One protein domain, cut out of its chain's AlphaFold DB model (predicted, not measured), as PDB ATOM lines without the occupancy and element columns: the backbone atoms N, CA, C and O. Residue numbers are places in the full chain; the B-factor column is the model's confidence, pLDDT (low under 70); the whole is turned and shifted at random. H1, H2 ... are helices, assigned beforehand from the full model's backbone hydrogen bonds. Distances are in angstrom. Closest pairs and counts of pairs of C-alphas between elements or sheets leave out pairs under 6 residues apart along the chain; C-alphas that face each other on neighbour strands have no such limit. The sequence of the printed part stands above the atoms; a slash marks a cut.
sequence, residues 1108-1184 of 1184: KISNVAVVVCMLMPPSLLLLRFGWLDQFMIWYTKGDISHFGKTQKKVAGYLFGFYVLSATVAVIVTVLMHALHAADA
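Overview. This is residues 1108 to 1184 of the 1184 residues of an uncharacterized protein of Pseudogymnoascus sp. VKM F-4517 (FW-2822) (UniProt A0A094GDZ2). One long helix, H4, makes the longest axis, and three short helices, H1, H2 and H3, gather around its first part as a small head. H1 and H2 pack on that part of H4, H3 folds away beyond H2, and residues 1164 to 1184 stick out as an arm. The printed part has 77 residues with four named helices, H1 H2 H3 H4 along the chain, and no named strand: the class is all helix. The whole is extended, with a radius of gyration of the C-alphas of 17.8 A and spans of 62 by 20 by 19 A.

Arrangement. Start at H1, residues 1108 to 1119, and go on to H2, residues 1123 to 1129: they touch only at the corner by their tight link, the closest C-alphas, of Cys 1117 and Ser 1123, being 5.3 A apart. H3, residues 1131 to 1139, is close to H2 but not clearly touching, about perpendicular at 80 degrees; their closest C-alphas, of Leu 1126 and Leu 1132, are 5.6 A apart. H4, residues 1149 to 1183, touches H2 with residues 1152 to 1159 alone, at a steep tilt of 46 degrees, opposite ways; look at the closest C-alphas, of Arg 1128 and Lys 1152, 4.9 A apart. With residues 1151 to 1158 alone H4 touches H1, at a shallow tilt of 15 degrees, the same way; the closest C-alphas, of Val 1114 and Ala 1155, are 6.9 A apart. H3 is apart from H1 and H4. Every O i to N i+4 pair is within hydrogen-bond range in H2, H3 and H4, and 7 of 8 are in H1.

Along the chain. Find C-alpha 1108 at (169.607, 184.029, 169.592); from there H1 runs 17.1 A to C-alpha 1119. H2 is 9.9 A long and H3 12.6 A. H4 begins at C-alpha 1149, (171.832, 193.184, 181.154), and runs 51.3 A to C-alpha 1183 at (203.621, 218.966, 150.248).

Size, cuts and confidence. The two C-alphas farthest apart, of Asp 1143 and Ala 1184, are 62.0 A apart. The printed part has no cut, and no link is long. In the B-factor column, look for pLDDT under 70 at residues 1145 and 1184.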
ATOM      1  N   LYS A1108     169.401 183.905 171.047       82.94
ATOM      2  CA  LYS A1108     169.607 184.029 169.592       82.94
ATOM      3  C   LYS A1108     169.107 185.375 169.068       82.94
ATOM      4  O   LYS A1108     169.864 186.094 168.425       82.94
ATOM      5  N   ILE A1109     167.889 185.773 169.428       81.62
ATOM      6  CA  ILE A1109     167.312 187.069 169.040       81.62
ATOM      7  C   ILE A1109     168.106 188.231 169.671       81.62
ATOM      8  O   ILE A1109     168.382 189.228 169.008       81.62
ATOM      9  N   SER A1110     168.567 188.071 170.921       78.50
ATOM     10  CA  SER A1110     169.459 189.014 171.616       78.50
ATOM     11  C   SER A1110     170.884 189.064 171.069       78.50
ATOM     12  O   SER A1110     171.622 189.966 171.460       78.50
ATOM     13  N   ASN A1111     171.273 188.156 170.178       81.56
ATOM     14  CA  ASN A1111     172.531 188.227 169.443       81.56
ATOM     15  C   ASN A1111     172.307 188.800 168.041       81.56
ATOM     16  O   ASN A1111     173.047 189.695 167.644       81.56
ATOM     17  N   VAL A1112     171.250 188.380 167.336       84.12
ATOM     18  CA  VAL A1112     170.866 188.953 166.033       84.12
ATOM     19  C   VAL A1112     170.628 190.458 166.155       84.12
ATOM     20  O   VAL A1112     171.175 191.221 165.367       84.12
ATOM     21  N   ALA A1113     169.917 190.912 167.191       81.50
ATOM     22  CA  ALA A1113     169.707 192.341 167.423       81.50
ATOM     23  C   ALA A1113     171.027 193.106 167.623       81.50
ATOM     24  O   ALA A1113     171.163 194.223 167.136       81.50
ATOM     25  N   VAL A1114     172.023 192.511 168.292       80.56
ATOM     26  CA  VAL A1114     173.349 193.134 168.472       80.56
ATOM     27  C   VAL A1114     174.108 193.201 167.147       80.56
ATOM     28  O   VAL A1114     174.728 194.223 166.867       80.56
ATOM     29  N   VAL A1115     174.031 192.154 166.319       84.19
ATOM     30  CA  VAL A1115     174.658 192.116 164.986       84.19
ATOM     31  C   VAL A1115     174.028 193.153 164.055       84.19
ATOM     32  O   VAL A1115     174.749 193.929 163.434       84.19
ATOM     33  N   VAL A1116     172.697 193.251 164.024       84.88
ATOM     34  CA  VAL A1116     171.991 194.298 163.267       84.88
ATOM     35  C   VAL A1116     172.380 195.686 163.782       84.88
ATOM     36  O   VAL A1116     172.620 196.596 162.991       84.88
ATOM     37  N   CYS A1117     172.545 195.847 165.099       83.25
ATOM     38  CA  CYS A1117     172.999 197.119 165.651       83.25
ATOM     39  C   CYS A1117     174.459 197.461 165.298       83.25
ATOM     40  O   CYS A1117     174.807 198.638 165.286       83.25
ATOM     41  N   MET A1118     175.315 196.483 164.982       83.62
ATOM     42  CA  MET A1118     176.673 196.750 164.485       83.62
ATOM     43  C   MET A1118     176.686 197.300 163.054       83.62
ATOM     44  O   MET A1118     177.572 198.089 162.737       83.62
ATOM     45  N   LEU A1119     175.702 196.941 162.220       85.44
ATOM     46  CA  LEU A1119     175.546 197.515 160.875       85.44
ATOM     47  C   LEU A1119     175.104 198.983 160.925       85.44
ATOM     48  O   LEU A1119     175.437 199.768 160.044       85.44
ATOM     49  N   MET A1120     174.381 199.362 161.980       87.19
ATOM     50  CA  MET A1120     173.901 200.722 162.217       87.19
ATOM     51  C   MET A1120     174.406 201.214 163.579       87.19
ATOM     52  O   MET A1120     173.636 201.226 164.539       87.19
ATOM     53  N   PRO A1121     175.666 201.672 163.701       81.56
ATOM     54  CA  PRO A1121     176.274 202.053 164.981       81.56
ATOM     55  C   PRO A1121     175.441 202.997 165.875       81.56
ATOM     56  O   PRO A1121     175.462 202.818 167.097       81.56
ATOM     57  N   PRO A1122     174.648 203.955 165.342       84.44
ATOM     58  CA  PRO A1122     173.744 204.771 166.161       84.44
ATOM     59  C   PRO A1122     172.676 203.958 166.909       84.44
ATOM     60  O   PRO A1122     172.269 204.325 168.012       84.44
ATOM     61  N   SER A1123     172.243 202.823 166.360       84.19
ATOM     62  CA  SER A1123     171.237 201.954 166.980       84.19
ATOM     63  C   SER A1123     171.759 201.208 168.220       84.19
ATOM     64  O   SER A1123     170.967 200.861 169.100       84.19
ATOM     65  N   LEU A1124     173.085 201.082 168.399       84.25
ATOM     66  CA  LEU A1124     173.681 200.573 169.645       84.25
ATOM     67  C   LEU A1124     173.344 201.462 170.853       84.25
ATOM     68  O   LEU A1124     173.222 200.956 171.973       84.25
ATOM     69  N   LEU A1125     173.142 202.772 170.648       83.31
ATOM     70  CA  LEU A1125     172.655 203.666 171.704       83.31
ATOM     71  C   LEU A1125     171.212 203.337 172.080       83.31
ATOM     72  O   LEU A1125     170.903 203.260 173.267       83.31
ATOM     73  N   LEU A1126     170.346 203.081 171.096       84.25
ATOM     74  CA  LEU A1126     168.947 202.706 171.336       84.25
ATOM     75  C   LEU A1126     168.849 201.384 172.106       84.25
ATOM     76  O   LEU A1126     168.039 201.260 173.031       84.25
ATOM     77  N   LEU A1127     169.729 200.428 171.792       84.00
ATOM     78  CA  LEU A1127     169.857 199.174 172.531       84.00
ATOM     79  C   LEU A1127     170.359 199.405 173.967       84.00
ATOM     80  O   LEU A1127     169.850 198.809 174.917       84.00
ATOM     81  N   ARG A1128     171.327 200.310 174.160       83.38
ATOM     82  CA  ARG A1128     171.867 200.636 175.488       83.38
ATOM     83  C   ARG A1128     170.865 201.373 176.375       83.38
ATOM     84  O   ARG A1128     170.785 201.066 177.564       83.38
ATOM     85  N   PHE A1129     170.103 202.314 175.818       84.50
ATOM     86  CA  PHE A1129     169.055 203.045 176.536       84.50
ATOM     87  C   PHE A1129     167.788 202.210 176.756       84.50
ATOM     88  O   PHE A1129     166.930 202.605 177.540       84.50
ATOM     89  N   GLY A1130     167.682 201.039 176.120       81.50
ATOM     90  CA  GLY A1130     166.535 200.145 176.259       81.50
ATOM     91  C   GLY A1130     165.302 200.599 175.481       81.50
ATOM     92  O   GLY A1130     164.212 200.107 175.742       81.50
ATOM     93  N   TRP A1131     165.457 201.510 174.519       84.12
ATOM     94  CA  TRP A1131     164.384 201.863 173.585       84.12
ATOM     95  C   TRP A1131     164.096 200.702 172.631       84.12
ATOM     96  O   TRP A1131     162.950 200.441 172.276       84.12
ATOM     97  N   LEU A1132     165.136 199.933 172.295       82.00
ATOM     98  CA  LEU A1132     164.998 198.720 171.495       82.00
ATOM     99  C   LEU A1132     164.247 197.612 172.258       82.00
ATOM    100  O   LEU A1132     163.595 196.785 171.632       82.00
ATOM    101  N   ASP A1133     164.246 197.624 173.600       80.75
ATOM    102  CA  ASP A1133     163.406 196.714 174.389       80.75
ATOM    103  C   ASP A1133     161.915 196.990 174.145       80.75
ATOM    104  O   ASP A1133     161.147 196.044 174.026       80.75
ATOM    105  N   GLN A1134     161.501 198.256 174.003       81.12
ATOM    106  CA  GLN A1134     160.107 198.599 173.684       81.12
ATOM    107  C   GLN A1134     159.720 198.145 172.274       81.12
ATOM    108  O   GLN A1134     158.636 197.596 172.083       81.12
ATOM    109  N   PHE A1135     160.625 198.311 171.305       80.62
ATOM    110  CA  PHE A1135     160.421 197.801 169.951       80.62
ATOM    111  C   PHE A1135     160.299 196.274 169.937       80.62
ATOM    112  O   PHE A1135     159.418 195.735 169.279       80.62
ATOM    113  N   MET A1136     161.127 195.571 170.710       78.50
ATOM    114  CA  MET A1136     161.049 194.115 170.793       78.50
ATOM    115  C   MET A1136     159.819 193.615 171.528       78.50
ATOM    116  O   MET A1136     159.259 192.609 171.108       78.50
ATOM    117  N   ILE A1137     159.375 194.298 172.584       83.81
ATOM    118  CA  ILE A1137     158.108 193.972 173.250       83.81
ATOM    119  C   ILE A1137     156.965 194.054 172.238       83.81
ATOM    120  O   ILE A1137     156.138 193.148 172.178       83.81
ATOM    121  N   TRP A1138     156.950 195.106 171.416       82.44
ATOM    122  CA  TRP A1138     155.961 195.270 170.357       82.44
ATOM    123  C   TRP A1138     156.092 194.190 169.273       82.44
ATOM    124  O   TRP A1138     155.119 193.508 168.963       82.44
ATOM    125  N   TYR A1139     157.305 193.966 168.763       80.25
ATOM    126  CA  TYR A1139     157.585 193.006 167.693       80.25
ATOM    127  C   TYR A1139     157.283 191.559 168.098       80.25
ATOM    128  O   TYR A1139     156.768 190.773 167.310       80.25
ATOM    129  N   THR A1140     157.568 191.206 169.351       80.69
ATOM    130  CA  THR A1140     157.377 189.849 169.883       80.69
ATOM    131  C   THR A1140     156.047 189.670 170.606       80.69
ATOM    132  O   THR A1140     155.862 188.666 171.282       80.69
ATOM    133  N   LYS A1141     155.125 190.642 170.511       84.06
ATOM    134  CA  LYS A1141     153.825 190.625 171.210       84.06
ATOM    135  C   LYS A1141     153.944 190.325 172.716       84.06
ATOM    136  O   LYS A1141     153.032 189.772 173.321       84.06
ATOM    137  N   GLY A1142     155.057 190.726 173.331       78.75
ATOM    138  CA  GLY A1142     155.341 190.512 174.750       78.75
ATOM    139  C   GLY A1142     156.153 189.259 175.095       78.75
ATOM    140  O   GLY A1142     156.519 189.123 176.264       78.75
ATOM    141  N   ASP A1143     156.515 188.401 174.134       74.56
ATOM    142  CA  ASP A1143     157.303 187.187 174.418       74.56
ATOM    143  C   ASP A1143     158.706 187.523 174.953       74.56
ATOM    144  O   ASP A1143     159.263 186.810 175.794       74.56
ATOM    145  N   ILE A1144     159.290 188.643 174.511       76.12
ATOM    146  CA  ILE A1144     160.588 189.128 174.985       76.12
ATOM    147  C   ILE A1144     160.420 190.508 175.616       76.12
ATOM    148  O   ILE A1144     160.413 191.533 174.943       76.12
ATOM    149  N   SER A1145     160.354 190.534 176.947       69.94
ATOM    150  CA  SER A1145     160.127 191.774 177.702       69.94
ATOM    151  C   SER A1145     161.365 192.647 177.920       69.94
ATOM    152  O   SER A1145     161.242 193.813 178.276       69.94
ATOM    153  N   HIS A1146     162.570 192.097 177.778       75.56
ATOM    154  CA  HIS A1146     163.806 192.848 178.004       75.56
ATOM    155  C   HIS A1146     165.017 192.125 177.425       75.56
ATOM    156  O   HIS A1146     165.140 190.900 177.551       75.56
ATOM    157  N   PHE A1147     165.961 192.889 176.879       75.25
ATOM    158  CA  PHE A1147     167.278 192.358 176.538       75.25
ATOM    159  C   PHE A1147     168.117 192.126 177.800       75.25
ATOM    160  O   PHE A1147     168.003 192.844 178.801       75.25
ATOM    161  N   GLY A1148     168.983 191.111 177.757       77.69
ATOM    162  CA  GLY A1148     169.864 190.768 178.872       77.69
ATOM    163  C   GLY A1148     170.752 191.948 179.286       77.69
ATOM    164  O   GLY A1148     171.300 192.669 178.448       77.69
ATOM    165  N   LYS A1149     170.945 192.136 180.601       80.00
ATOM    166  CA  LYS A1149     171.832 193.184 181.154       80.00
ATOM    167  C   LYS A1149     173.262 193.082 180.603       80.00
ATOM    168  O   LYS A1149     173.961 194.089 180.516       80.00
ATOM    169  N   THR A1150     173.691 191.874 180.247       78.81
ATOM    170  CA  THR A1150     174.971 191.565 179.602       78.81
ATOM    171  C   THR A1150     175.065 192.182 178.211       78.81
ATOM    172  O   THR A1150     175.997 192.937 177.957       78.81
ATOM    173  N   GLN A1151     174.072 191.978 177.346       78.00
ATOM    174  CA  GLN A1151     174.080 192.527 175.992       78.00
ATOM    175  C   GLN A1151     173.976 194.059 175.993       78.00
ATOM    176  O   GLN A1151     174.689 194.700 175.231       78.00
ATOM    177  N   LYS A1152     173.234 194.685 176.923       82.69
ATOM    178  CA  LYS A1152     173.242 196.162 177.064       82.69
ATOM    179  C   LYS A1152     174.613 196.724 177.465       82.69
ATOM    180  O   LYS A1152     174.981 197.835 177.071       82.69
ATOM    181  N   LYS A1153     175.390 195.966 178.250       85.88
ATOM    182  CA  LYS A1153     176.785 196.317 178.562       85.88
ATOM    183  C   LYS A1153     177.669 196.160 177.327       85.88
ATOM    184  O   LYS A1153     178.376 197.107 176.998       85.88
ATOM    185  N   VAL A1154     177.571 195.024 176.631       86.75
ATOM    186  CA  VAL A1154     178.313 194.741 175.388       86.75
ATOM    187  C   VAL A1154     178.035 195.802 174.321       86.75
ATOM    188  O   VAL A1154     178.980 196.366 173.786       86.75
ATOM    189  N   ALA A1155     176.774 196.180 174.106       87.69
ATOM    190  CA  ALA A1155     176.383 197.231 173.166       87.69
ATOM    191  C   ALA A1155     177.061 198.578 173.460       87.69
ATOM    192  O   ALA A1155     177.468 199.290 172.549       87.69
ATOM    193  N   GLY A1156     177.247 198.917 174.741       85.88
ATOM    194  CA  GLY A1156     177.987 200.123 175.108       85.88
ATOM    195  C   GLY A1156     179.490 200.032 174.888       85.88
ATOM    196  O   GLY A1156     180.098 201.045 174.559       85.88
ATOM    197  N   TYR A1157     180.089 198.851 175.057       89.94
ATOM    198  CA  TYR A1157     181.497 198.641 174.716       89.94
ATOM    199  C   TYR A1157     181.717 198.728 173.201       89.94
ATOM    200  O   TYR A1157     182.629 199.428 172.772       89.94
ATOM    201  N   LEU A1158     180.840 198.105 172.405       88.94
ATOM    202  CA  LEU A1158     180.839 198.199 170.942       88.94
ATOM    203  C   LEU A1158     180.683 199.654 170.473       88.94
ATOM    204  O   LEU A1158     181.471 200.123 169.657       88.94
ATOM    205  N   PHE A1159     179.743 200.409 171.053       90.75
ATOM    206  CA  PHE A1159     179.575 201.829 170.730       90.75
ATOM    207  C   PHE A1159     180.799 202.671 171.126       90.75
ATOM    208  O   PHE A1159     181.231 203.533 170.367       90.75
ATOM    209  N   GLY A1160     181.394 202.411 172.296       90.50
ATOM    210  CA  GLY A1160     182.623 203.086 172.718       90.50
ATOM    211  C   GLY A1160     183.794 202.815 171.769       90.50
ATOM    212  O   GLY A1160     184.521 203.743 171.418       90.50
ATOM    213  N   PHE A1161     183.938 201.571 171.307       91.19
ATOM    214  CA  PHE A1161     184.929 201.201 170.296       91.19
ATOM    215  C   PHE A1161     184.664 201.901 168.959       91.19
ATOM    216  O   PHE A1161     185.596 202.436 168.364       91.19
ATOM    217  N   TYR A1162     183.401 201.982 168.529       92.38
ATOM    218  CA  TYR A1162     183.016 202.709 167.320       92.38
ATOM    219  C   TYR A1162     183.399 204.192 167.396       92.38
ATOM    220  O   TYR A1162     184.088 204.686 166.507       92.38
ATOM    221  N   VAL A1163     183.045 204.892 168.482       91.94
ATOM    222  CA  VAL A1163     183.416 206.307 168.668       91.94
ATOM    223  C   VAL A1163     184.934 206.474 168.654       91.94
ATOM    224  O   VAL A1163     185.439 207.375 167.991       91.94
ATOM    225  N   LEU A1164     185.672 205.583 169.321       93.38
ATOM    226  CA  LEU A1164     187.132 205.625 169.323       93.38
ATOM    227  C   LEU A1164     187.703 205.418 167.910       93.38
ATOM    228  O   LEU A1164     188.535 206.209 167.473       93.38
ATOM    229  N   SER A1165     187.202 204.438 167.155       90.56
ATOM    230  CA  SER A1165     187.621 204.212 165.766       90.56
ATOM    231  C   SER A1165     187.308 205.405 164.854       90.56
ATOM    232  O   SER A1165     188.171 205.819 164.083       90.56
ATOM    233  N   ALA A1166     186.136 206.030 165.007       91.81
ATOM    234  CA  ALA A1166     185.755 207.218 164.251       91.81
ATOM    235  C   ALA A1166     186.661 208.412 164.588       91.81
ATOM    236  O   ALA A1166     187.100 209.123 163.689       91.81
ATOM    237  N   THR A1167     187.012 208.609 165.865       93.00
ATOM    238  CA  THR A1167     187.954 209.673 166.251       93.00
ATOM    239  C   THR A1167     189.349 209.448 165.677       93.00
ATOM    240  O   THR A1167     189.958 210.399 165.197       93.00
ATOM    241  N   VAL A1168     189.840 208.204 165.663       95.69
ATOM    242  CA  VAL A1168     191.129 207.870 165.040       95.69
ATOM    243  C   VAL A1168     191.077 208.128 163.537       95.69
ATOM    244  O   VAL A1168     191.996 208.747 163.011       95.69
ATOM    245  N   ALA A1169     189.996 207.740 162.856       94.06
ATOM    246  CA  ALA A1169     189.822 208.015 161.432       94.06
ATOM    247  C   ALA A1169     189.845 209.522 161.134       94.06
ATOM    248  O   ALA A1169     190.564 209.942 160.236       94.06
ATOM    249  N   VAL A1170     189.146 210.345 161.926       94.81
ATOM    250  CA  VAL A1170     189.171 211.813 161.783       94.81
ATOM    251  C   VAL A1170     190.572 212.380 162.027       94.81
ATOM    252  O   VAL A1170     191.021 213.255 161.296       94.81
ATOM    253  N   ILE A1171     191.295 211.883 163.032       95.31
ATOM    254  CA  ILE A1171     192.674 212.319 163.288       95.31
ATOM    255  C   ILE A1171     193.572 211.976 162.094       95.31
ATOM    256  O   ILE A1171     194.347 212.823 161.658       95.31
ATOM    257  N   VAL A1172     193.445 210.768 161.540       95.69
ATOM    258  CA  VAL A1172     194.216 210.332 160.368       95.69
ATOM    259  C   VAL A1172     193.859 211.159 159.135       95.69
ATOM    260  O   VAL A1172     194.766 211.587 158.430       95.69
ATOM    261  N   THR A1173     192.580 211.444 158.875       94.00
ATOM    262  CA  THR A1173     192.193 212.268 157.720       94.00
ATOM    263  C   THR A1173     192.670 213.709 157.856       94.00
ATOM    264  O   THR A1173     193.108 214.281 156.860       94.00
ATOM    265  N   VAL A1174     192.654 214.280 159.066       94.69
ATOM    266  CA  VAL A1174     193.223 215.611 159.338       94.69
ATOM    267  C   VAL A1174     194.741 215.603 159.158       94.69
ATOM    268  O   VAL A1174     195.272 216.519 158.539       94.69
ATOM    269  N   LEU A1175     195.441 214.568 159.632       94.12
ATOM    270  CA  LEU A1175     196.881 214.396 159.404       94.12
ATOM    271  C   LEU A1175     197.207 214.271 157.914       94.12
ATOM    272  O   LEU A1175     198.123 214.935 157.447       94.12
ATOM    273  N   MET A1176     196.441 213.484 157.159       94.50
ATOM    274  CA  MET A1176     196.626 213.349 155.712       94.50
ATOM    275  C   MET A1176     196.338 214.659 154.973       94.50
ATOM    276  O   MET A1176     197.070 215.002 154.053       94.50
ATOM    277  N   HIS A1177     195.321 215.426 155.378       91.81
ATOM    278  CA  HIS A1177     195.084 216.759 154.811       91.81
ATOM    279  C   HIS A1177     196.208 217.737 155.159       91.81
ATOM    280  O   HIS A1177     196.621 218.511 154.304       91.81
ATOM    281  N   ALA A1178     196.724 217.697 156.389       91.25
ATOM    282  CA  ALA A1178     197.832 218.549 156.812       91.25
ATOM    283  C   ALA A1178     199.144 218.199 156.092       91.25
ATOM    284  O   ALA A1178     199.898 219.105 155.758       91.25
ATOM    285  N   LEU A1179     199.402 216.911 155.832       92.31
ATOM    286  CA  LEU A1179     200.556 216.460 155.052       92.31
ATOM    287  C   LEU A1179     200.429 216.871 153.581       92.31
ATOM    288  O   LEU A1179     201.347 217.488 153.060       92.31
ATOM    289  N   HIS A1180     199.272 216.657 152.944       88.12
ATOM    290  CA  HIS A1180     199.053 217.137 151.573       88.12
ATOM    291  C   HIS A1180     199.152 218.663 151.454       88.12
ATOM    292  O   HIS A1180     199.644 219.160 150.450       88.12
ATOM    293  N   ALA A1181     198.718 219.414 152.471       85.69
ATOM    294  CA  ALA A1181     198.865 220.869 152.504       85.69
ATOM    295  C   ALA A1181     200.299 221.344 152.806       85.69
ATOM    296  O   ALA A1181     200.576 222.526 152.648       85.69
ATOM    297  N   ALA A1182     201.176 220.466 153.298       83.50
ATOM    298  CA  ALA A1182     202.593 220.760 153.504       83.50
ATOM    299  C   ALA A1182     203.455 220.360 152.294       83.50
ATOM    300  O   ALA A1182     204.526 220.933 152.107       83.50
ATOM    301  N   ASP A1183     202.992 219.387 151.504       80.62
ATOM    302  CA  ASP A1183     203.621 218.966 150.248       80.62
ATOM    303  C   ASP A1183     203.240 219.863 149.050       80.62
ATOM    304  O   ASP A1183     203.980 219.899 148.066       80.62
ATOM    305  N   ALA A1184     202.105 220.572 149.124       66.38
ATOM    306  CA  ALA A1184     201.672 221.596 148.162       66.38
ATOM    307  C   ALA A1184     202.242 222.978 148.514       66.38
ATOM    308  O   ALA A1184     202.622 223.709 147.567       66.38
TER     309      ALA A1184